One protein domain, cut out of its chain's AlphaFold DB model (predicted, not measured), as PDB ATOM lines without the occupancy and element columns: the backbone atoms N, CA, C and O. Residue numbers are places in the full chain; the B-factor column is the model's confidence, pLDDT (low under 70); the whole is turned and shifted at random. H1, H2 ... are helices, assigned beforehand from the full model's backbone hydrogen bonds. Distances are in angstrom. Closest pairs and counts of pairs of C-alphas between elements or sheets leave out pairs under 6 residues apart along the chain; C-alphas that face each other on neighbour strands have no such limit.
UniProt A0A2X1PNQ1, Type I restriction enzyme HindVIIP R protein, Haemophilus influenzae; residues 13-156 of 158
ATOM      1  N   GLN A  13     215.874 216.255 131.577       84.62
ATOM      2  CA  GLN A  13     216.535 217.055 130.546       84.62
ATOM      3  C   GLN A  13     215.749 216.959 129.240       84.62
ATOM      4  O   GLN A  13     215.369 218.003 128.708       84.62
ATOM      5  N   ASP A  14     215.368 215.743 128.827       88.56
ATOM      6  CA  ASP A  14     214.503 215.515 127.661       88.56
ATOM      7  C   ASP A  14     213.187 216.312 127.778       88.56
ATOM      8  O   ASP A  14     212.662 216.856 126.800       88.56
ATOM      9  N   ALA A  15     212.633 216.396 128.993       88.88
ATOM     10  CA  ALA A  15     211.413 217.145 129.283       88.88
ATOM     11  C   ALA A  15     211.582 218.663 129.179       88.88
ATOM     12  O   ALA A  15     210.647 219.357 128.771       88.88
ATOM     13  N   VAL A  16     212.745 219.194 129.552       87.69
ATOM     14  CA  VAL A  16     213.049 220.623 129.418       87.69
ATOM     15  C   VAL A  16     213.332 220.975 127.955       87.69
ATOM     16  O   VAL A  16     212.791 221.963 127.462       87.69
ATOM     17  N   GLU A  17     214.103 220.155 127.233       88.00
ATOM     18  CA  GLU A  17     214.459 220.397 125.825       88.00
ATOM     19  C   GLU A  17     213.236 220.422 124.905       88.00
ATOM     20  O   GLU A  17     213.125 221.275 124.024       88.00
ATOM     21  N   ASN A  18     212.279 219.527 125.146       90.25
ATOM     22  CA  ASN A  18     211.043 219.463 124.370       90.25
ATOM     23  C   ASN A  18     209.954 220.429 124.878       90.25
ATOM     24  O   ASN A  18     208.829 220.402 124.379       90.25
ATOM     25  N   GLY A  19     210.254 221.264 125.881       85.06
ATOM     26  CA  GLY A  19     209.321 222.247 126.439       85.06
ATOM     27  C   GLY A  19     208.155 221.650 127.236       85.06
ATOM     28  O   GLY A  19     207.203 222.362 127.552       85.06
ATOM     29  N   ALA A  20     208.212 220.361 127.582       86.88
ATOM     30  CA  ALA A  20     207.215 219.707 128.428       86.88
ATOM     31  C   ALA A  20     207.288 220.193 129.888       86.88
ATOM     32  O   ALA A  20     206.286 220.160 130.604       86.88
ATOM     33  N   THR A  21     208.461 220.657 130.334       85.81
ATOM     34  CA  THR A  21     208.679 221.246 131.664       85.81
ATOM     35  C   THR A  21     209.528 222.515 131.580       85.81
ATOM     36  O   THR A  21     210.335 222.676 130.669       85.81
ATOM     37  N   VAL A  22     209.352 223.424 132.543       85.31
ATOM     38  CA  VAL A  22     210.187 224.627 132.690       85.31
ATOM     39  C   VAL A  22     211.476 224.310 133.467       85.31
ATOM     40  O   VAL A  22     211.450 223.441 134.342       85.31
ATOM     41  N   PRO A  23     212.599 225.004 133.199       83.50
ATOM     42  CA  PRO A  23     213.858 224.766 133.902       83.50
ATOM     43  C   PRO A  23     213.763 225.120 135.393       83.50
ATOM     44  O   PRO A  23     213.149 226.115 135.782       83.50
ATOM     45  N   ILE A  24     214.416 224.312 136.233       83.94
ATOM     46  CA  ILE A  24     214.452 224.495 137.687       83.94
ATOM     47  C   ILE A  24     215.691 225.312 138.061       83.94
ATOM     48  O   ILE A  24     216.818 224.905 137.782       83.94
ATOM     49  N   VAL A  25     215.484 226.445 138.731       84.00
ATOM     50  CA  VAL A  25     216.559 227.278 139.290       84.00
ATOM     51  C   VAL A  25     216.663 227.007 140.788       84.00
ATOM     52  O   VAL A  25     215.671 227.112 141.507       84.00
ATOM     53  N   TYR A  26     217.863 226.662 141.260       85.88
ATOM     54  CA  TYR A  26     218.147 226.474 142.681       85.88
ATOM     55  C   TYR A  26     218.919 227.672 143.233       85.88
ATOM     56  O   TYR A  26     220.002 227.998 142.751       85.88
ATOM     57  N   GLU A  27     218.372 228.298 144.272       82.62
ATOM     58  CA  GLU A  27     219.020 229.375 145.013       82.62
ATOM     59  C   GLU A  27     219.188 228.938 146.472       82.62
ATOM     60  O   GLU A  27     218.212 228.762 147.203       82.62
ATOM     61  N   ALA A  28     220.434 228.726 146.900       81.38
ATOM     62  CA  ALA A  28     220.728 228.381 148.283       81.38
ATOM     63  C   ALA A  28     220.639 229.635 149.169       81.38
ATOM     64  O   ALA A  28     221.477 230.529 149.064       81.38
ATOM     65  N   ARG A  29     219.658 229.676 150.077       79.06
ATOM     66  CA  ARG A  29     219.578 230.666 151.163       79.06
ATOM     67  C   ARG A  29     219.905 230.008 152.497       79.06
ATOM     68  O   ARG A  29     219.359 228.954 152.823       79.06
ATOM     69  N   GLN A  30     220.781 230.636 153.275       75.88
ATOM     70  CA  GLN A  30     221.143 230.170 154.610       75.88
ATOM     71  C   GLN A  30     220.828 231.249 155.641       75.88
ATOM     72  O   GLN A  30     221.406 232.333 155.616       75.88
ATOM     73  N   ILE A  31     219.954 230.910 156.583       78.00
ATOM     74  CA  ILE A  31     219.638 231.760 157.731       78.00
ATOM     75  C   ILE A  31     220.550 231.358 158.874       78.00
ATOM     76  O   ILE A  31     220.633 230.178 159.238       78.00
ATOM     77  N   LYS A  32     221.298 232.335 159.380       68.94
ATOM     78  CA  LYS A  32     222.233 232.126 160.482       68.94
ATOM     79  C   LYS A  32     221.432 231.818 161.746       68.94
ATOM     80  O   LYS A  32     220.404 232.437 161.989       68.94
ATOM     81  N   LEU A  33     221.895 230.861 162.548       63.75
ATOM     82  CA  LEU A  33     221.421 230.795 163.928       63.75
ATOM     83  C   LEU A  33     222.003 232.005 164.663       63.75
ATOM     84  O   LEU A  33     223.188 232.296 164.500       63.75
ATOM     85  N   ALA A  34     221.182 232.702 165.443       58.59
ATOM     86  CA  ALA A  34     221.671 233.759 166.316       58.59
ATOM     87  C   ALA A  34     222.687 233.166 167.311       58.59
ATOM     88  O   ALA A  34     222.360 232.219 168.024       58.59
ATOM     89  N   GLU A  35     223.897 233.733 167.374       55.28
ATOM     90  CA  GLU A  35     224.980 233.306 168.285       55.28
ATOM     91  C   GLU A  35     224.629 233.478 169.777       55.28
ATOM     92  O   GLU A  35     225.342 232.985 170.644       55.28
ATOM     93  N   ASN A  36     223.517 234.157 170.083       49.97
ATOM     94  CA  ASN A  36     223.155 234.604 171.429       49.97
ATOM     95  C   ASN A  36     222.124 233.703 172.127       49.97
ATOM     96  O   ASN A  36     221.702 234.020 173.238       49.97
ATOM     97  N   ALA A  37     221.660 232.624 171.487       53.44
ATOM     98  CA  ALA A  37     220.886 231.625 172.213       53.44
ATOM     99  C   ALA A  37     221.840 231.012 173.234       53.44
ATOM    100  O   ALA A  37     222.882 230.505 172.833       53.44
ATOM    101  N   ASN A  38     221.512 231.132 174.521       54.31
ATOM    102  CA  ASN A  38     222.287 230.634 175.652       54.31
ATOM    103  C   ASN A  38     222.520 229.131 175.445       54.31
ATOM    104  O   ASN A  38     221.697 228.292 175.813       54.31
ATOM    105  N   HIS A  39     223.582 228.812 174.708       53.84
ATOM    106  CA  HIS A  39     223.769 227.496 174.125       53.84
ATOM    107  C   HIS A  39     223.831 226.478 175.253       53.84
ATOM    108  O   HIS A  39     223.202 225.438 175.141       53.84
ATOM    109  N   ASP A  40     224.464 226.838 176.367       55.25
ATOM    110  CA  ASP A  40     224.588 226.016 177.564       55.25
ATOM    111  C   ASP A  40     223.245 225.709 178.245       55.25
ATOM    112  O   ASP A  40     223.034 224.573 178.653       55.25
ATOM    113  N   GLU A  41     222.304 226.657 178.323       58.84
ATOM    114  CA  GLU A  41     220.968 226.395 178.892       58.84
ATOM    115  C   GLU A  41     220.123 225.544 177.951       58.84
ATOM    116  O   GLU A  41     219.447 224.615 178.390       58.84
ATOM    117  N   LEU A  42     220.209 225.820 176.645       57.34
ATOM    118  CA  LEU A  42     219.566 224.993 175.638       57.34
ATOM    119  C   LEU A  42     220.136 223.571 175.723       57.34
ATOM    120  O   LEU A  42     219.366 222.622 175.799       57.34
ATOM    121  N   PHE A  43     221.463 223.414 175.750       56.50
ATOM    122  CA  PHE A  43     222.158 222.128 175.838       56.50
ATOM    123  C   PHE A  43     221.869 221.394 177.155       56.50
ATOM    124  O   PHE A  43     221.714 220.178 177.115       56.50
ATOM    125  N   ALA A  44     221.714 222.096 178.281       62.38
ATOM    126  CA  ALA A  44     221.330 221.503 179.563       62.38
ATOM    127  C   ALA A  44     219.870 221.014 179.568       62.38
ATOM    128  O   ALA A  44     219.605 219.875 179.948       62.38
ATOM    129  N   GLU A  45     218.931 221.826 179.072       59.12
ATOM    130  CA  GLU A  45     217.523 221.429 178.910       59.12
ATOM    131  C   GLU A  45     217.375 220.308 177.862       59.12
ATOM    132  O   GLU A  45     216.462 219.485 177.913       59.12
ATOM    133  N   ILE A  46     218.282 220.268 176.881       55.94
ATOM    134  CA  ILE A  46     218.411 219.176 175.922       55.94
ATOM    135  C   ILE A  46     218.869 217.909 176.649       55.94
ATOM    136  O   ILE A  46     218.139 216.930 176.568       55.94
ATOM    137  N   ASP A  47     220.003 217.913 177.357       58.97
ATOM    138  CA  ASP A  47     220.569 216.727 178.026       58.97
ATOM    139  C   ASP A  47     219.569 216.065 178.989       58.97
ATOM    140  O   ASP A  47     219.414 214.843 178.961       58.97
ATOM    141  N   GLU A  48     218.809 216.859 179.745       64.56
ATOM    142  CA  GLU A  48     217.773 216.369 180.662       64.56
ATOM    143  C   GLU A  48     216.584 215.710 179.921       64.56
ATOM    144  O   GLU A  48     215.995 214.739 180.395       64.56
ATOM    145  N   LEU A  49     216.264 216.170 178.705       55.41
ATOM    146  CA  LEU A  49     215.245 215.573 177.827       55.41
ATOM    147  C   LEU A  49     215.749 214.354 177.036       55.41
ATOM    148  O   LEU A  49     214.933 213.580 176.526       55.41
ATOM    149  N   LEU A  50     217.069 214.183 176.881       57.06
ATOM    150  CA  LEU A  50     217.654 213.054 176.149       57.06
ATOM    151  C   LEU A  50     217.719 211.767 176.985       57.06
ATOM    152  O   LEU A  50     217.848 210.682 176.403       57.06
ATOM    153  N   GLU A  51     217.588 211.852 178.312       57.00
ATOM    154  CA  GLU A  51     217.514 210.691 179.202       57.00
ATOM    155  C   GLU A  51     216.193 209.916 179.007       57.00
ATOM    156  O   GLU A  51     215.206 210.095 179.714       57.00
ATOM    157  N   GLY A  52     216.170 209.014 178.016       57.59
ATOM    158  CA  GLY A  52     215.098 208.022 177.832       57.59
ATOM    159  C   GLY A  52     214.583 207.820 176.401       57.59
ATOM    160  O   GLY A  52     213.743 206.944 176.183       57.59
ATOM    161  N   GLU A  53     215.067 208.574 175.408       55.28
ATOM    162  CA  GLU A  53     214.516 208.551 174.042       55.28
ATOM    163  C   GLU A  53     215.380 207.844 172.981       55.28
ATOM    164  O   GLU A  53     216.605 207.794 173.030       55.28
ATOM    165  N   LYS A  54     214.707 207.322 171.942       59.59
ATOM    166  CA  LYS A  54     215.324 206.519 170.871       59.59
ATOM    167  C   LYS A  54     216.089 207.332 169.810       59.59
ATOM    168  O   LYS A  54     216.856 206.728 169.069       59.59
ATOM    169  N   ASN A  55     215.885 208.654 169.689       63.81
ATOM    170  CA  ASN A  55     216.569 209.509 168.691       63.81
ATOM    171  C   ASN A  55     216.794 210.966 169.169       63.81
ATOM    172  O   ASN A  55     216.257 211.909 168.581       63.81
ATOM    173  N   PRO A  56     217.658 211.175 170.178       65.38
ATOM    174  CA  PRO A  56     217.960 212.490 170.762       65.38
ATOM    175  C   PRO A  56     218.385 213.561 169.737       65.38
ATOM    176  O   PRO A  56     218.004 214.729 169.808       65.38
ATOM    177  N   LYS A  57     219.140 213.152 168.710       67.69
ATOM    178  CA  LYS A  57     219.677 214.052 167.674       67.69
ATOM    179  C   LYS A  57     218.599 214.699 166.798       67.69
ATOM    180  O   LYS A  57     218.848 215.762 166.233       67.69
ATOM    181  N   LEU A  58     217.440 214.056 166.636       67.19
ATOM    182  CA  LEU A  58     216.355 214.579 165.804       67.19
ATOM    183  C   LEU A  58     215.638 215.730 166.513       67.19
ATOM    184  O   LEU A  58     215.554 216.815 165.943       67.19
ATOM    185  N   ARG A  59     215.243 215.533 167.775       68.81
ATOM    186  CA  ARG A  59     214.629 216.589 168.596       68.81
ATOM    187  C   ARG A  59     215.540 217.797 168.773       68.81
ATOM    188  O   ARG A  59     215.077 218.930 168.701       68.81
ATOM    189  N   LEU A  60     216.841 217.560 168.951       68.19
ATOM    190  CA  LEU A  60     217.834 218.631 169.021       68.19
ATOM    191  C   LEU A  60     217.805 219.509 167.766       68.19
ATOM    192  O   LEU A  60     217.757 220.736 167.845       68.19
ATOM    193  N   ARG A  61     217.798 218.875 166.589       70.75
ATOM    194  CA  ARG A  61     217.695 219.596 165.320       70.75
ATOM    195  C   ARG A  61     216.378 220.350 165.215       70.75
ATOM    196  O   ARG A  61     216.398 221.482 164.761       70.75
ATOM    197  N   GLU A  62     215.264 219.770 165.647       76.62
ATOM    198  CA  GLU A  62     213.969 220.455 165.634       76.62
ATOM    199  C   GLU A  62     213.955 221.693 166.538       76.62
ATOM    200  O   GLU A  62     213.549 222.749 166.065       76.62
ATOM    201  N   LYS A  63     214.474 221.617 167.774       75.69
ATOM    202  CA  LYS A  63     214.597 222.789 168.664       75.69
ATOM    203  C   LYS A  63     215.463 223.890 168.043       75.69
ATOM    204  O   LYS A  63     215.087 225.056 168.055       75.69
ATOM    205  N   LEU A  64     216.607 223.525 167.463       74.38
ATOM    206  CA  LEU A  64     217.520 224.483 166.826       74.38
ATOM    207  C   LEU A  64     216.941 225.107 165.547       74.38
ATOM    208  O   LEU A  64     217.231 226.260 165.227       74.38
ATOM    209  N   LEU A  65     216.163 224.338 164.782       75.88
ATOM    210  CA  LEU A  65     215.492 224.809 163.570       75.88
ATOM    211  C   LEU A  65     214.233 225.626 163.883       75.88
ATOM    212  O   LEU A  65     213.886 226.500 163.096       75.88
ATOM    213  N   GLY A  66     213.574 225.334 165.001       79.25
ATOM    214  CA  GLY A  66     212.348 225.979 165.459       79.25
ATOM    215  C   GLY A  66     212.564 227.136 166.430       79.25
ATOM    216  O   GLY A  66     211.600 227.568 167.050       79.25
ATOM    217  N   SER A  67     213.795 227.630 166.609       85.50
ATOM    218  CA  SER A  67     214.018 228.781 167.484       85.50
ATOM    219  C   SER A  67     213.297 230.014 166.940       85.50
ATOM    220  O   SER A  67     213.378 230.325 165.751       85.50
ATOM    221  N   GLU A  68     212.597 230.730 167.819       84.75
ATOM    222  CA  GLU A  68     211.715 231.835 167.430       84.75
ATOM    223  C   GLU A  68     212.450 232.905 166.613       84.75
ATOM    224  O   GLU A  68     211.995 233.277 165.535       84.75
ATOM    225  N   ALA A  69     213.642 233.315 167.063       85.44
ATOM    226  CA  ALA A  69     214.476 234.285 166.356       85.44
ATOM    227  C   ALA A  69     214.811 233.838 164.922       85.44
ATOM    228  O   ALA A  69     214.728 234.621 163.981       85.44
ATOM    229  N   ARG A  70     215.129 232.552 164.732       86.75
ATOM    230  CA  ARG A  70     215.431 232.006 163.405       86.75
ATOM    231  C   ARG A  70     214.187 231.961 162.521       86.75
ATOM    232  O   ARG A  70     214.285 232.226 161.326       86.75
ATOM    233  N   LEU A  71     213.041 231.565 163.076       90.88
ATOM    234  CA  LEU A  71     211.783 231.514 162.330       90.88
ATOM    235  C   LEU A  71     211.305 232.910 161.934       90.88
ATOM    236  O   LEU A  71     210.783 233.068 160.834       90.88
ATOM    237  N   HIS A  72     211.537 233.909 162.784       91.38
ATOM    238  CA  HIS A  72     211.299 235.307 162.458       91.38
ATOM    239  C   HIS A  72     212.148 235.754 161.261       91.38
ATOM    240  O   HIS A  72     211.598 236.200 160.256       91.38
ATOM    241  N   ASP A  73     213.468 235.548 161.319       90.94
ATOM    242  CA  ASP A  73     214.372 235.886 160.209       90.94
ATOM    243  C   ASP A  73     213.978 235.157 158.910       90.94
ATOM    244  O   ASP A  73     214.026 235.735 157.823       90.94
ATOM    245  N   LEU A  74     213.529 233.899 159.018       91.75
ATOM    246  CA  LEU A  74     213.007 233.116 157.893       91.75
ATOM    247  C   LEU A  74     211.723 233.682 157.309       91.75
ATOM    248  O   LEU A  74     211.591 233.732 156.086       91.75
ATOM    249  N   ALA A  75     210.788 234.097 158.155       93.88
ATOM    250  CA  ALA A  75     209.550 234.716 157.713       93.88
ATOM    251  C   ALA A  75     209.834 236.036 156.982       93.88
ATOM    252  O   ALA A  75     209.295 236.254 155.898       93.88
ATOM    253  N   VAL A  76     210.727 236.873 157.523       93.75
ATOM    254  CA  VAL A  76     211.119 238.152 156.910       93.75
ATOM    255  C   VAL A  76     211.769 237.938 155.542       93.75
ATOM    256  O   VAL A  76     211.333 238.546 154.563       93.75
ATOM    257  N   ASP A  77     212.768 237.055 155.448       93.00
ATOM    258  CA  ASP A  77     213.451 236.751 154.183       93.00
ATOM    259  C   ASP A  77     212.475 236.194 153.134       93.00
ATOM    260  O   ASP A  77     212.453 236.653 151.987       93.00
ATOM    261  N   PHE A  78     211.604 235.261 153.536       93.31
ATOM    262  CA  PHE A  78     210.599 234.681 152.649       93.31
ATOM    263  C   PHE A  78     209.637 235.737 152.100       93.31
ATOM    264  O   PHE A  78     209.439 235.810 150.886       93.31
ATOM    265  N   VAL A  79     209.053 236.561 152.973       93.69
ATOM    266  CA  VAL A  79     208.092 237.605 152.593       93.69
ATOM    267  C   VAL A  79     208.730 238.598 151.625       93.69
ATOM    268  O   VAL A  79     208.150 238.896 150.580       93.69
ATOM    269  N   GLN A  80     209.943 239.068 151.927       93.06
ATOM    270  CA  GLN A  80     210.671 239.999 151.062       93.06
ATOM    271  C   GLN A  80     210.965 239.386 149.692       93.06
ATOM    272  O   GLN A  80     210.763 240.030 148.657       93.06
ATOM    273  N   HIS A  81     211.416 238.130 149.668       91.75
ATOM    274  CA  HIS A  81     211.706 237.431 148.424       91.75
ATOM    275  C   HIS A  81     210.441 237.200 147.586       91.75
ATOM    276  O   HIS A  81     210.444 237.418 146.372       91.75
ATOM    277  N   PHE A  82     209.350 236.791 148.232       92.00
ATOM    278  CA  PHE A  82     208.072 236.544 147.579       92.00
ATOM    279  C   PHE A  82     207.473 237.830 146.999       92.00
ATOM    280  O   PHE A  82     207.090 237.844 145.828       92.00
ATOM    281  N   ALA A  83     207.477 238.927 147.763       90.62
ATOM    282  CA  ALA A  83     206.994 240.228 147.306       90.62
ATOM    283  C   ALA A  83     207.762 240.714 146.068       90.62
ATOM    284  O   ALA A  83     207.151 241.019 145.046       90.62
ATOM    285  N   LYS A  84     209.100 240.671 146.110       91.44
ATOM    286  CA  LYS A  84     209.956 241.062 144.979       91.44
ATOM    287  C   LYS A  84     209.690 240.235 143.720       91.44
ATOM    288  O   LYS A  84     209.794 240.736 142.604       91.44
ATOM    289  N   ARG A  85     209.366 238.950 143.876       89.00
ATOM    290  CA  ARG A  85     209.019 238.086 142.742       89.00
ATOM    291  C   ARG A  85     207.644 238.426 142.166       89.00
ATOM    292  O   ARG A  85     207.505 238.479 140.942       89.00
ATOM    293  N   ASN A  86     206.671 238.696 143.033       89.38
ATOM    294  CA  ASN A  86     205.310 239.055 142.638       89.38
ATOM    295  C   ASN A  86     205.201 240.429 141.957       89.38
ATOM    296  O   ASN A  86     204.245 240.647 141.221       89.38
ATOM    297  N   GLU A  87     206.187 241.318 142.111       90.38
ATOM    298  CA  GLU A  87     206.277 242.557 141.316       90.38
ATOM    299  C   GLU A  87     206.421 242.288 139.808       90.38
ATOM    300  O   GLU A  87     205.994 243.101 138.990       90.38
ATOM    301  N   VAL A  88     207.031 241.158 139.432       89.19
ATOM    302  CA  VAL A  88     207.292 240.806 138.028       89.19
ATOM    303  C   VAL A  88     206.247 239.829 137.500       89.19
ATOM    304  O   VAL A  88     205.773 239.976 136.374       89.19
ATOM    305  N   VAL A  89     205.908 238.809 138.291       86.56
ATOM    306  CA  VAL A  89     204.980 237.742 137.899       86.56
ATOM    307  C   VAL A  89     204.158 237.325 139.105       86.56
ATOM    308  O   VAL A  89     204.728 236.864 140.092       86.56
ATOM    309  N   ASP A  90     202.831 237.402 138.991       85.75
ATOM    310  CA  ASP A  90     201.936 236.841 140.002       85.75
ATOM    311  C   ASP A  90     202.199 235.341 140.149       85.75
ATOM    312  O   ASP A  90     202.136 234.567 139.185       85.75
ATOM    313  N   SER A  91     202.588 234.937 141.353       84.56
ATOM    314  CA  SER A  91     203.134 233.614 141.569       84.56
ATOM    315  C   SER A  91     202.698 232.989 142.881       84.56
ATOM    316  O   SER A  91     202.416 233.656 143.871       84.56
ATOM    317  N   LYS A  92     202.651 231.656 142.876       88.75
ATOM    318  CA  LYS A  92     202.311 230.840 144.044       88.75
ATOM    319  C   LYS A  92     203.584 230.225 144.617       88.75
ATOM    320  O   LYS A  92     204.488 229.852 143.865       88.75
ATOM    321  N   ALA A  93     203.636 230.094 145.938       90.19
ATOM    322  CA  ALA A  93     204.758 229.504 146.656       90.19
ATOM    323  C   ALA A  93     204.292 228.356 147.559       90.19
ATOM    324  O   ALA A  93     203.166 228.346 148.052       90.19
ATOM    325  N   MET A  94     205.181 227.389 147.778       91.75
ATOM    326  CA  MET A  94     204.990 226.300 148.731       91.75
ATOM    327  C   MET A  94     206.230 226.201 149.613       91.75
ATOM    328  O   MET A  94     207.346 226.105 149.104       91.75
ATOM    329  N   MET A  95     206.025 226.201 150.928       91.25
ATOM    330  CA  MET A  95     207.081 225.987 151.914       91.25
ATOM    331  C   MET A  95     206.955 224.583 152.498       91.25
ATOM    332  O   MET A  95     205.864 224.155 152.872       91.25
ATOM    333  N   VAL A  96     208.077 223.871 152.585       90.56
ATOM    334  CA  VAL A  96     208.153 222.539 153.196       90.56
ATOM    335  C   VAL A  96     209.083 222.622 154.394       90.56
ATOM    336  O   VAL A  96     210.231 223.042 154.267       90.56
ATOM    337  N   VAL A  97     208.581 222.224 155.560       89.88
ATOM    338  CA  VAL A  97     209.292 222.313 156.839       89.88
ATOM    339  C   VAL A  97     209.418 220.943 157.497       89.88
ATOM    340  O   VAL A  97     208.680 220.012 157.180       89.88
ATOM    341  N   SER A  98     210.373 220.813 158.417       83.88
ATOM    342  CA  SER A  98     210.753 219.530 159.019       83.88
ATOM    343  C   SER A  98     209.753 218.984 160.037       83.88
ATOM    344  O   SER A  98     209.704 217.773 160.236       83.88
ATOM    345  N   SER A  99     208.969 219.847 160.687       87.25
ATOM    346  CA  SER A  99     208.026 219.467 161.744       87.25
ATOM    347  C   SER A  99     206.731 220.269 161.653       87.25
ATOM    348  O   SER A  99     206.710 221.401 161.170       87.25
ATOM    349  N   ARG A 100     205.639 219.668 162.143       89.19
ATOM    350  CA  ARG A 100     204.313 220.300 162.212       89.19
ATOM    351  C   ARG A 100     204.297 221.505 163.147       89.19
ATOM    352  O   ARG A 100     203.668 222.499 162.810       89.19
ATOM    353  N   GLN A 101     205.027 221.434 164.261       87.88
ATOM    354  CA  GLN A 101     205.135 222.550 165.201       87.88
ATOM    355  C   GLN A 101     205.826 223.739 164.529       87.88
ATOM    356  O   GLN A 101     205.240 224.807 164.434       87.88
ATOM    357  N   ILE A 102     206.985 223.497 163.902       90.44
ATOM    358  CA  ILE A 102     207.724 224.518 163.139       90.44
ATOM    359  C   ILE A 102     206.855 225.123 162.029       90.44
ATOM    360  O   ILE A 102     206.975 226.303 161.723       90.44
ATOM    361  N   CYS A 103     205.970 224.331 161.417       92.88
ATOM    362  CA  CYS A 103     205.041 224.827 160.405       92.88
ATOM    363  C   CYS A 103     204.062 225.860 160.965       92.88
ATOM    364  O   CYS A 103     203.862 226.897 160.337       92.88
ATOM    365  N   VAL A 104     203.471 225.577 162.128       92.50
ATOM    366  CA  VAL A 104     202.549 226.493 162.813       92.50
ATOM    367  C   VAL A 104     203.295 227.720 163.323       92.50
ATOM    368  O   VAL A 104     202.843 228.838 163.099       92.50
ATOM    369  N   ASP A 105     204.471 227.538 163.918       92.56
ATOM    370  CA  ASP A 105     205.274 228.647 164.435       92.56
ATOM    371  C   ASP A 105     205.699 229.595 163.305       92.56
ATOM    372  O   ASP A 105     205.557 230.811 163.412       92.56
ATOM    373  N   LEU A 106     206.153 229.046 162.173       94.12
ATOM    374  CA  LEU A 106     206.512 229.836 160.996       94.12
ATOM    375  C   LEU A 106     205.296 230.537 160.385       94.12
ATOM    376  O   LEU A 106     205.395 231.692 159.980       94.12
ATOM    377  N   TYR A 107     204.146 229.865 160.339       94.75
ATOM    378  CA  TYR A 107     202.892 230.481 159.915       94.75
ATOM    379  C   TYR A 107     202.537 231.680 160.795       94.75
ATOM    380  O   TYR A 107     202.252 232.751 160.265       94.75
ATOM    381  N   ASN A 108     202.633 231.524 162.117       94.25
ATOM    382  CA  ASN A 108     202.380 232.583 163.089       94.25
ATOM    383  C   ASN A 108     203.324 233.781 162.886       94.25
ATOM    384  O   ASN A 108     202.871 234.923 162.906       94.25
ATOM    385  N   GLN A 109     204.610 233.535 162.612       95.44
ATOM    386  CA  GLN A 109     205.569 234.599 162.285       95.44
ATOM    387  C   GLN A 109     205.204 235.326 160.981       95.44
ATOM    388  O   GLN A 109     205.254 236.552 160.924       95.44
ATOM    389  N   ILE A 110     204.781 234.599 159.940       95.88
ATOM    390  CA  ILE A 110     204.380 235.205 158.659       95.88
ATOM    391  C   ILE A 110     203.122 236.069 158.827       95.88
ATOM    392  O   ILE A 110     203.105 237.204 158.358       95.88
ATOM    393  N   ILE A 111     202.084 235.576 159.512       95.62
ATOM    394  CA  ILE A 111     200.844 236.348 159.709       95.62
ATOM    395  C   ILE A 111     201.037 237.524 160.675       95.62
ATOM    396  O   ILE A 111     200.284 238.488 160.609       95.62
ATOM    397  N   ALA A 112     202.043 237.481 161.554       95.50
ATOM    398  CA  ALA A 112     202.412 238.632 162.372       95.50
ATOM    399  C   ALA A 112     203.003 239.770 161.520       95.50
ATOM    400  O   ALA A 112     202.789 240.941 161.834       95.50
ATOM    401  N   LEU A 113     203.714 239.436 160.436       94.88
ATOM    402  CA  LEU A 113     204.240 240.404 159.466       94.88
ATOM    403  C   LEU A 113     203.164 240.876 158.472       94.88
ATOM    404  O   LEU A 113     203.136 242.054 158.130       94.88
ATOM    405  N   HIS A 114     202.281 239.969 158.036       93.81
ATOM    406  CA  HIS A 114     201.198 240.222 157.076       93.81
ATOM    407  C   HIS A 114     199.854 239.659 157.568       93.81
ATOM    408  O   HIS A 114     199.426 238.581 157.130       93.81
ATOM    409  N   PRO A 115     199.157 240.369 158.476       94.38
ATOM    410  CA  PRO A 115     197.889 239.904 159.037       94.38
ATOM    411  C   PRO A 115     196.807 239.668 157.980       94.38
ATOM    412  O   PRO A 115     195.960 238.792 158.137       94.38
ATOM    413  N   GLU A 116     196.848 240.414 156.875       93.62
ATOM    414  CA  GLU A 116     195.889 240.322 155.776       93.62
ATOM    415  C   GLU A 116     195.997 239.022 154.962       93.62
ATOM    416  O   GLU A 116     195.089 238.694 154.199       93.62
ATOM    417  N   TRP A 117     197.080 238.251 155.119       93.31
ATOM    418  CA  TRP A 117     197.227 236.953 154.451       93.31
ATOM    419  C   TRP A 117     196.477 235.831 155.175       93.31
ATOM    420  O   TRP A 117     196.236 234.774 154.580       93.31
ATOM    421  N   HIS A 118     196.093 236.041 156.434       93.62
ATOM    422  CA  HIS A 118     195.351 235.073 157.231       93.62
ATOM    423  C   HIS A 118     193.838 235.165 156.990       93.62
ATOM    424  O   HIS A 118     193.266 236.240 156.846       93.62
ATOM    425  N   SER A 119     193.172 234.012 157.006       91.88
ATOM    426  CA  SER A 119     191.726 233.904 157.209       91.88
ATOM    427  C   SER A 119     191.417 232.524 157.784       91.88
ATOM    428  O   SER A 119     192.055 231.537 157.396       91.88
ATOM    429  N   ASP A 120     190.427 232.435 158.671       87.19
ATOM    430  CA  ASP A 120     189.892 231.161 159.160       87.19
ATOM    431  C   ASP A 120     189.060 230.442 158.085       87.19
ATOM    432  O   ASP A 120     188.985 229.213 158.061       87.19
ATOM    433  N   ASN A 121     188.463 231.189 157.149       86.62
ATOM    434  CA  ASN A 121     187.709 230.604 156.046       86.62
ATOM    435  C   ASN A 121     188.673 229.953 155.053       86.62
ATOM    436  O   ASN A 121     189.604 230.581 154.555       86.62
ATOM    437  N   ILE A 122     188.448 228.679 154.738       83.50
ATOM    438  CA  ILE A 122     189.308 227.907 153.840       83.50
ATOM    439  C   ILE A 122     189.421 228.499 152.429       83.50
ATOM    440  O   ILE A 122     190.459 228.337 151.791       83.50
ATOM    441  N   ASN A 123     188.383 229.197 151.962       84.69
ATOM    442  CA  ASN A 123     188.333 229.792 150.623       84.69
ATOM    443  C   ASN A 123     188.913 231.214 150.572       84.69
ATOM    444  O   ASN A 123     188.901 231.842 149.518       84.69
ATOM    445  N   GLU A 124     189.387 231.732 151.702       86.69
ATOM    446  CA  GLU A 124     189.904 233.090 151.845       86.69
ATOM    447  C   GLU A 124     191.311 233.076 152.452       86.69
ATOM    448  O   GLU A 124     191.753 232.079 153.027       86.69
ATOM    449  N   GLY A 125     192.002 234.211 152.377       87.06
ATOM    450  CA  GLY A 125     193.393 234.340 152.806       87.06
ATOM    451  C   GLY A 125     194.382 233.853 151.744       87.06
ATOM    452  O   GLY A 125     194.039 233.112 150.824       87.06
ATOM    453  N   ALA A 126     195.629 234.294 151.871       89.75
ATOM    454  CA  ALA A 126     196.700 234.009 150.919       89.75
ATOM    455  C   ALA A 126     197.582 232.819 151.339       89.75
ATOM    456  O   ALA A 126     198.266 232.238 150.499       89.75
ATOM    457  N   ILE A 127     197.565 232.435 152.623       92.50
ATOM    458  CA  ILE A 127     198.412 231.367 153.170       92.50
ATOM    459  C   ILE A 127     197.606 230.349 153.988       92.50
ATOM    460  O   ILE A 127     196.794 230.703 154.847       92.50
ATOM    461  N   LYS A 128     197.860 229.056 153.742       92.00
ATOM    462  CA  LYS A 128     197.242 227.917 154.439       92.00
ATOM    463  C   LYS A 128     198.286 226.848 154.750       92.00
ATOM    464  O   LYS A 128     199.165 226.580 153.935       92.00
ATOM    465  N   ILE A 129     198.154 226.207 155.908       91.69
ATOM    466  CA  ILE A 129     198.968 225.045 156.283       91.69
ATOM    467  C   ILE A 129     198.275 223.779 155.784       91.69
ATOM    468  O   ILE A 129     197.073 223.637 155.941       91.69
ATOM    469  N   VAL A 130     199.009 222.817 155.229       88.75
ATOM    470  CA  VAL A 130     198.445 221.500 154.902       88.75
ATOM    471  C   VAL A 130     199.226 220.427 155.639       88.75
ATOM    472  O   VAL A 130     200.379 220.157 155.321       88.75
ATOM    473  N   MET A 131     198.581 219.780 156.612       86.69
ATOM    474  CA  MET A 131     199.171 218.665 157.353       86.69
ATOM    475  C   MET A 131     198.157 217.570 157.699       86.69
ATOM    476  O   MET A 131     196.935 217.707 157.555       86.69
ATOM    477  N   THR A 132     198.669 216.416 158.116       83.25
ATOM    478  CA  THR A 132     197.877 215.355 158.743       83.25
ATOM    479  C   THR A 132     197.776 215.612 160.243       83.25
ATOM    480  O   THR A 132     198.796 215.797 160.906       83.25
ATOM    481  N   GLY A 133     196.545 215.623 160.754       78.44
ATOM    482  CA  GLY A 133     196.264 215.753 162.180       78.44
ATOM    483  C   GLY A 133     196.122 214.408 162.887       78.44
ATOM    484  O   GLY A 133     195.917 213.371 162.254       78.44
ATOM    485  N   SER A 134     196.194 214.467 164.208       77.19
ATOM    486  CA  SER A 134     195.955 213.404 165.177       77.19
ATOM    487  C   SER A 134     195.058 213.936 166.299       77.19
ATOM    488  O   SER A 134     195.078 215.124 166.612       77.19
ATOM    489  N   ALA A 135     194.297 213.053 166.951       71.12
ATOM    490  CA  ALA A 135     193.426 213.419 168.073       71.12
ATOM    491  C   ALA A 135     194.192 213.967 169.294       71.12
ATOM    492  O   ALA A 135     193.599 214.602 170.158       71.12
ATOM    493  N   SER A 136     195.503 213.720 169.371       77.31
ATOM    494  CA  SER A 136     196.375 214.182 170.457       77.31
ATOM    495  C   SER A 136     197.089 215.506 170.160       77.31
ATOM    496  O   SER A 136     197.952 215.906 170.936       77.31
ATOM    497  N   ASP A 137     196.792 216.162 169.036       82.75
ATOM    498  CA  ASP A 137     197.465 217.411 168.675       82.75
ATOM    499  C   ASP A 137     197.023 218.585 169.554       82.75
ATOM    500  O   ASP A 137     195.874 218.662 169.991       82.75
ATOM    501  N   ALA A 138     197.932 219.536 169.769       81.50
ATOM    502  CA  ALA A 138     197.632 220.791 170.448       81.50
ATOM    503  C   ALA A 138     196.552 221.596 169.704       81.50
ATOM    504  O   ALA A 138     196.420 221.506 168.480       81.50
ATOM    505  N   SER A 139     195.807 222.424 170.443       80.81
ATOM    506  CA  SER A 139     194.687 223.213 169.906       80.81
ATOM    507  C   SER A 139     195.084 224.077 168.702       80.81
ATOM    508  O   SER A 139     194.308 224.205 167.759       80.81
ATOM    509  N   GLU A 140     196.306 224.607 168.688       82.62
ATOM    510  CA  GLU A 140     196.829 225.425 167.589       82.62
ATOM    511  C   GLU A 140     196.988 224.626 166.292       82.62
ATOM    512  O   GLU A 140     196.561 225.069 165.231       82.62
ATOM    513  N   MET A 141     197.505 223.397 166.378       83.56
ATOM    514  CA  MET A 141     197.623 222.508 165.221       83.56
ATOM    515  C   MET A 141     196.256 222.032 164.726       83.56
ATOM    516  O   MET A 141     196.062 221.907 163.517       83.56
ATOM    517  N   GLN A 142     195.301 221.797 165.634       82.06
ATOM    518  CA  GLN A 142     193.960 221.318 165.278       82.06
ATOM    519  C   GLN A 142     193.214 222.276 164.339       82.06
ATOM    520  O   GLN A 142     192.489 221.809 163.463       82.06
ATOM    521  N   LYS A 143     193.446 223.594 164.445       83.50
ATOM    522  CA  LYS A 143     192.853 224.608 163.548       83.50
ATOM    523  C   LYS A 143     193.229 224.415 162.076       83.50
ATOM    524  O   LYS A 143     192.516 224.863 161.185       83.50
ATOM    525  N   HIS A 144     194.339 223.730 161.818       84.06
ATOM    526  CA  HIS A 144     194.860 223.467 160.480       84.06
ATOM    527  C   HIS A 144     194.636 222.011 160.033       84.06
ATOM    528  O   HIS A 144     195.216 221.549 159.044       84.06
ATOM    529  N   VAL A 145     193.809 221.255 160.763       84.12
ATOM    530  CA  VAL A 145     193.435 219.883 160.409       84.12
ATOM    531  C   VAL A 145     192.165 219.907 159.572       84.12
ATOM    532  O   VAL A 145     191.049 219.906 160.076       84.12
ATOM    533  N   TYR A 146     192.362 219.873 158.261       84.44
ATOM    534  CA  TYR A 146     191.280 219.869 157.284       84.44
ATOM    535  C   TYR A 146     190.797 218.453 156.940       84.44
ATOM    536  O   TYR A 146     191.588 217.495 156.886       84.44
ATOM    537  N   SER A 147     189.506 218.324 156.630       82.94
ATOM    538  CA  SER A 147     188.905 217.111 156.073       82.94
ATOM    539  C   SER A 147     189.462 216.781 154.681       82.94
ATOM    540  O   SER A 147     190.158 217.565 154.032       82.94
ATOM    541  N   LYS A 148     189.150 215.582 154.175       80.69
ATOM    542  CA  LYS A 148     189.614 215.140 152.850       80.69
ATOM    543  C   LYS A 148     189.102 216.042 151.716       80.69
ATOM    544  O   LYS A 148     189.835 216.264 150.758       80.69
ATOM    545  N   GLN A 149     187.868 216.539 151.824       81.62
ATOM    546  CA  GLN A 149     187.273 217.433 150.825       81.62
ATOM    547  C   GLN A 149     187.945 218.806 150.853       81.62
ATOM    548  O   GLN A 149     188.369 219.301 149.819       81.62
ATOM    549  N   GLU A 150     188.149 219.360 152.041       82.38
ATOM    550  CA  GLU A 150     188.842 220.634 152.244       82.38
ATOM    551  C   GLU A 150     190.286 220.613 151.722       82.38
ATOM    552  O   GLU A 150     190.720 221.526 151.024       82.38
ATOM    553  N   LYS A 151     191.020 219.519 151.961       80.88
ATOM    554  CA  LYS A 151     192.363 219.320 151.386       80.88
ATOM    555  C   LYS A 151     192.352 219.273 149.862       80.88
ATOM    556  O   LYS A 151     193.317 219.707 149.237       80.88
ATOM    557  N   GLN A 152     191.291 218.734 149.262       79.88
ATOM    558  CA  GLN A 152     191.137 218.745 147.812       79.88
ATOM    559  C   GLN A 152     190.897 220.170 147.306       79.88
ATOM    560  O   GLN A 152     191.518 220.549 146.318       79.88
ATOM    561  N   THR A 153     190.084 220.966 148.003       80.12
ATOM    562  CA  THR A 153     189.870 222.386 147.683       80.12
ATOM    563  C   THR A 153     191.175 223.178 147.738       80.12
ATOM    564  O   THR A 153     191.485 223.889 146.795       80.12
ATOM    565  N   LEU A 154     191.996 222.981 148.773       78.69
ATOM    566  CA  LEU A 154     193.303 223.644 148.904       78.69
ATOM    567  C   LEU A 154     194.320 223.218 147.832       78.69
ATOM    568  O   LEU A 154     195.253 223.955 147.525       78.69
ATOM    569  N   ARG A 155     194.171 222.007 147.284       72.06
ATOM    570  CA  ARG A 155     195.056 221.466 146.244       72.06
ATOM    571  C   ARG A 155     194.654 221.921 144.844       72.06
ATOM    572  O   ARG A 155     195.512 221.995 143.964       72.06
ATOM    573  N   THR A 156     193.365 222.149 144.618       61.53
ATOM    574  CA  THR A 156     192.850 222.560 143.316       61.53
ATOM    575  C   THR A 156     193.063 224.067 143.155       61.53
ATOM    576  O   THR A 156     192.537 224.835 143.956       61.53
TER     577      THR A 156
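Overview. This is residues 13 to 156 of the 158 residues of the protein "Type I restriction enzyme HindVIIP R protein" of Haemophilus influenzae (UniProt A0A2X1PNQ1). Going along from the first residue, you meet H1 at one end of a loose, elongated model, then an extended stretch, residues 18 to 38, running the model's length to H2 and H3 at the other end. From there H4 folds back, H5 packs on it at a steep angle in the middle, and beyond H5 lies a loop-rich part with H6 and H7. The 144 printed residues hold seven named helices, H1 to H7 in order, and no named strand: all helix by class. The radius of gyration of the C-alphas is 18.5 A, and the spans are 54 by 35 by 34 A.

Arrangement. H1, residues 13 to 17, touches no helix. H2, residues 39 to 50, and H3, residues 56 to 65, are close but not clearly touching; their closest C-alphas, of Leu 50 and Pro 56, are 5.4 A apart. H4, residues 68 to 86, touches H5, residues 100 to 113, at a steep tilt of 62 degrees, the same way; look at their closest C-alphas, of Ala 75 and Ile 110, 5.3 A apart. H5 touches H6, residues 139 to 142, with residues 100 to 104 alone; their closest C-alphas, of Val 104 and Met 141, are 6.8 A apart. H7, residues 148 to 155, is apart from H5. Every O i to N i+4 pair is within hydrogen-bond range in H1 to H5 and H7; H6 is too short for one.

Along the chain. Find C-alpha 13 at (216.535, 217.055, 130.546), where H1 begins. H2 measures 15.8 A and H3 14.5 A. H4 runs 26.6 A from C-alpha 68 at (211.715, 231.835, 167.430), and H5 20.3 A. H7 ends at C-alpha 155, (195.056, 221.466, 146.244).

Size, cuts and confidence. The farthest C-alphas, of Asn 18 and Glu 48, are 56.8 A apart. The printed part has no cut. The links H1 to H2, H4 to H5 and H5 to H6 are long. Residues 84 to 89, of which 84 to 86 belong to H4, stand free. Residues 32 to 60 and residue 156 are under pLDDT 70.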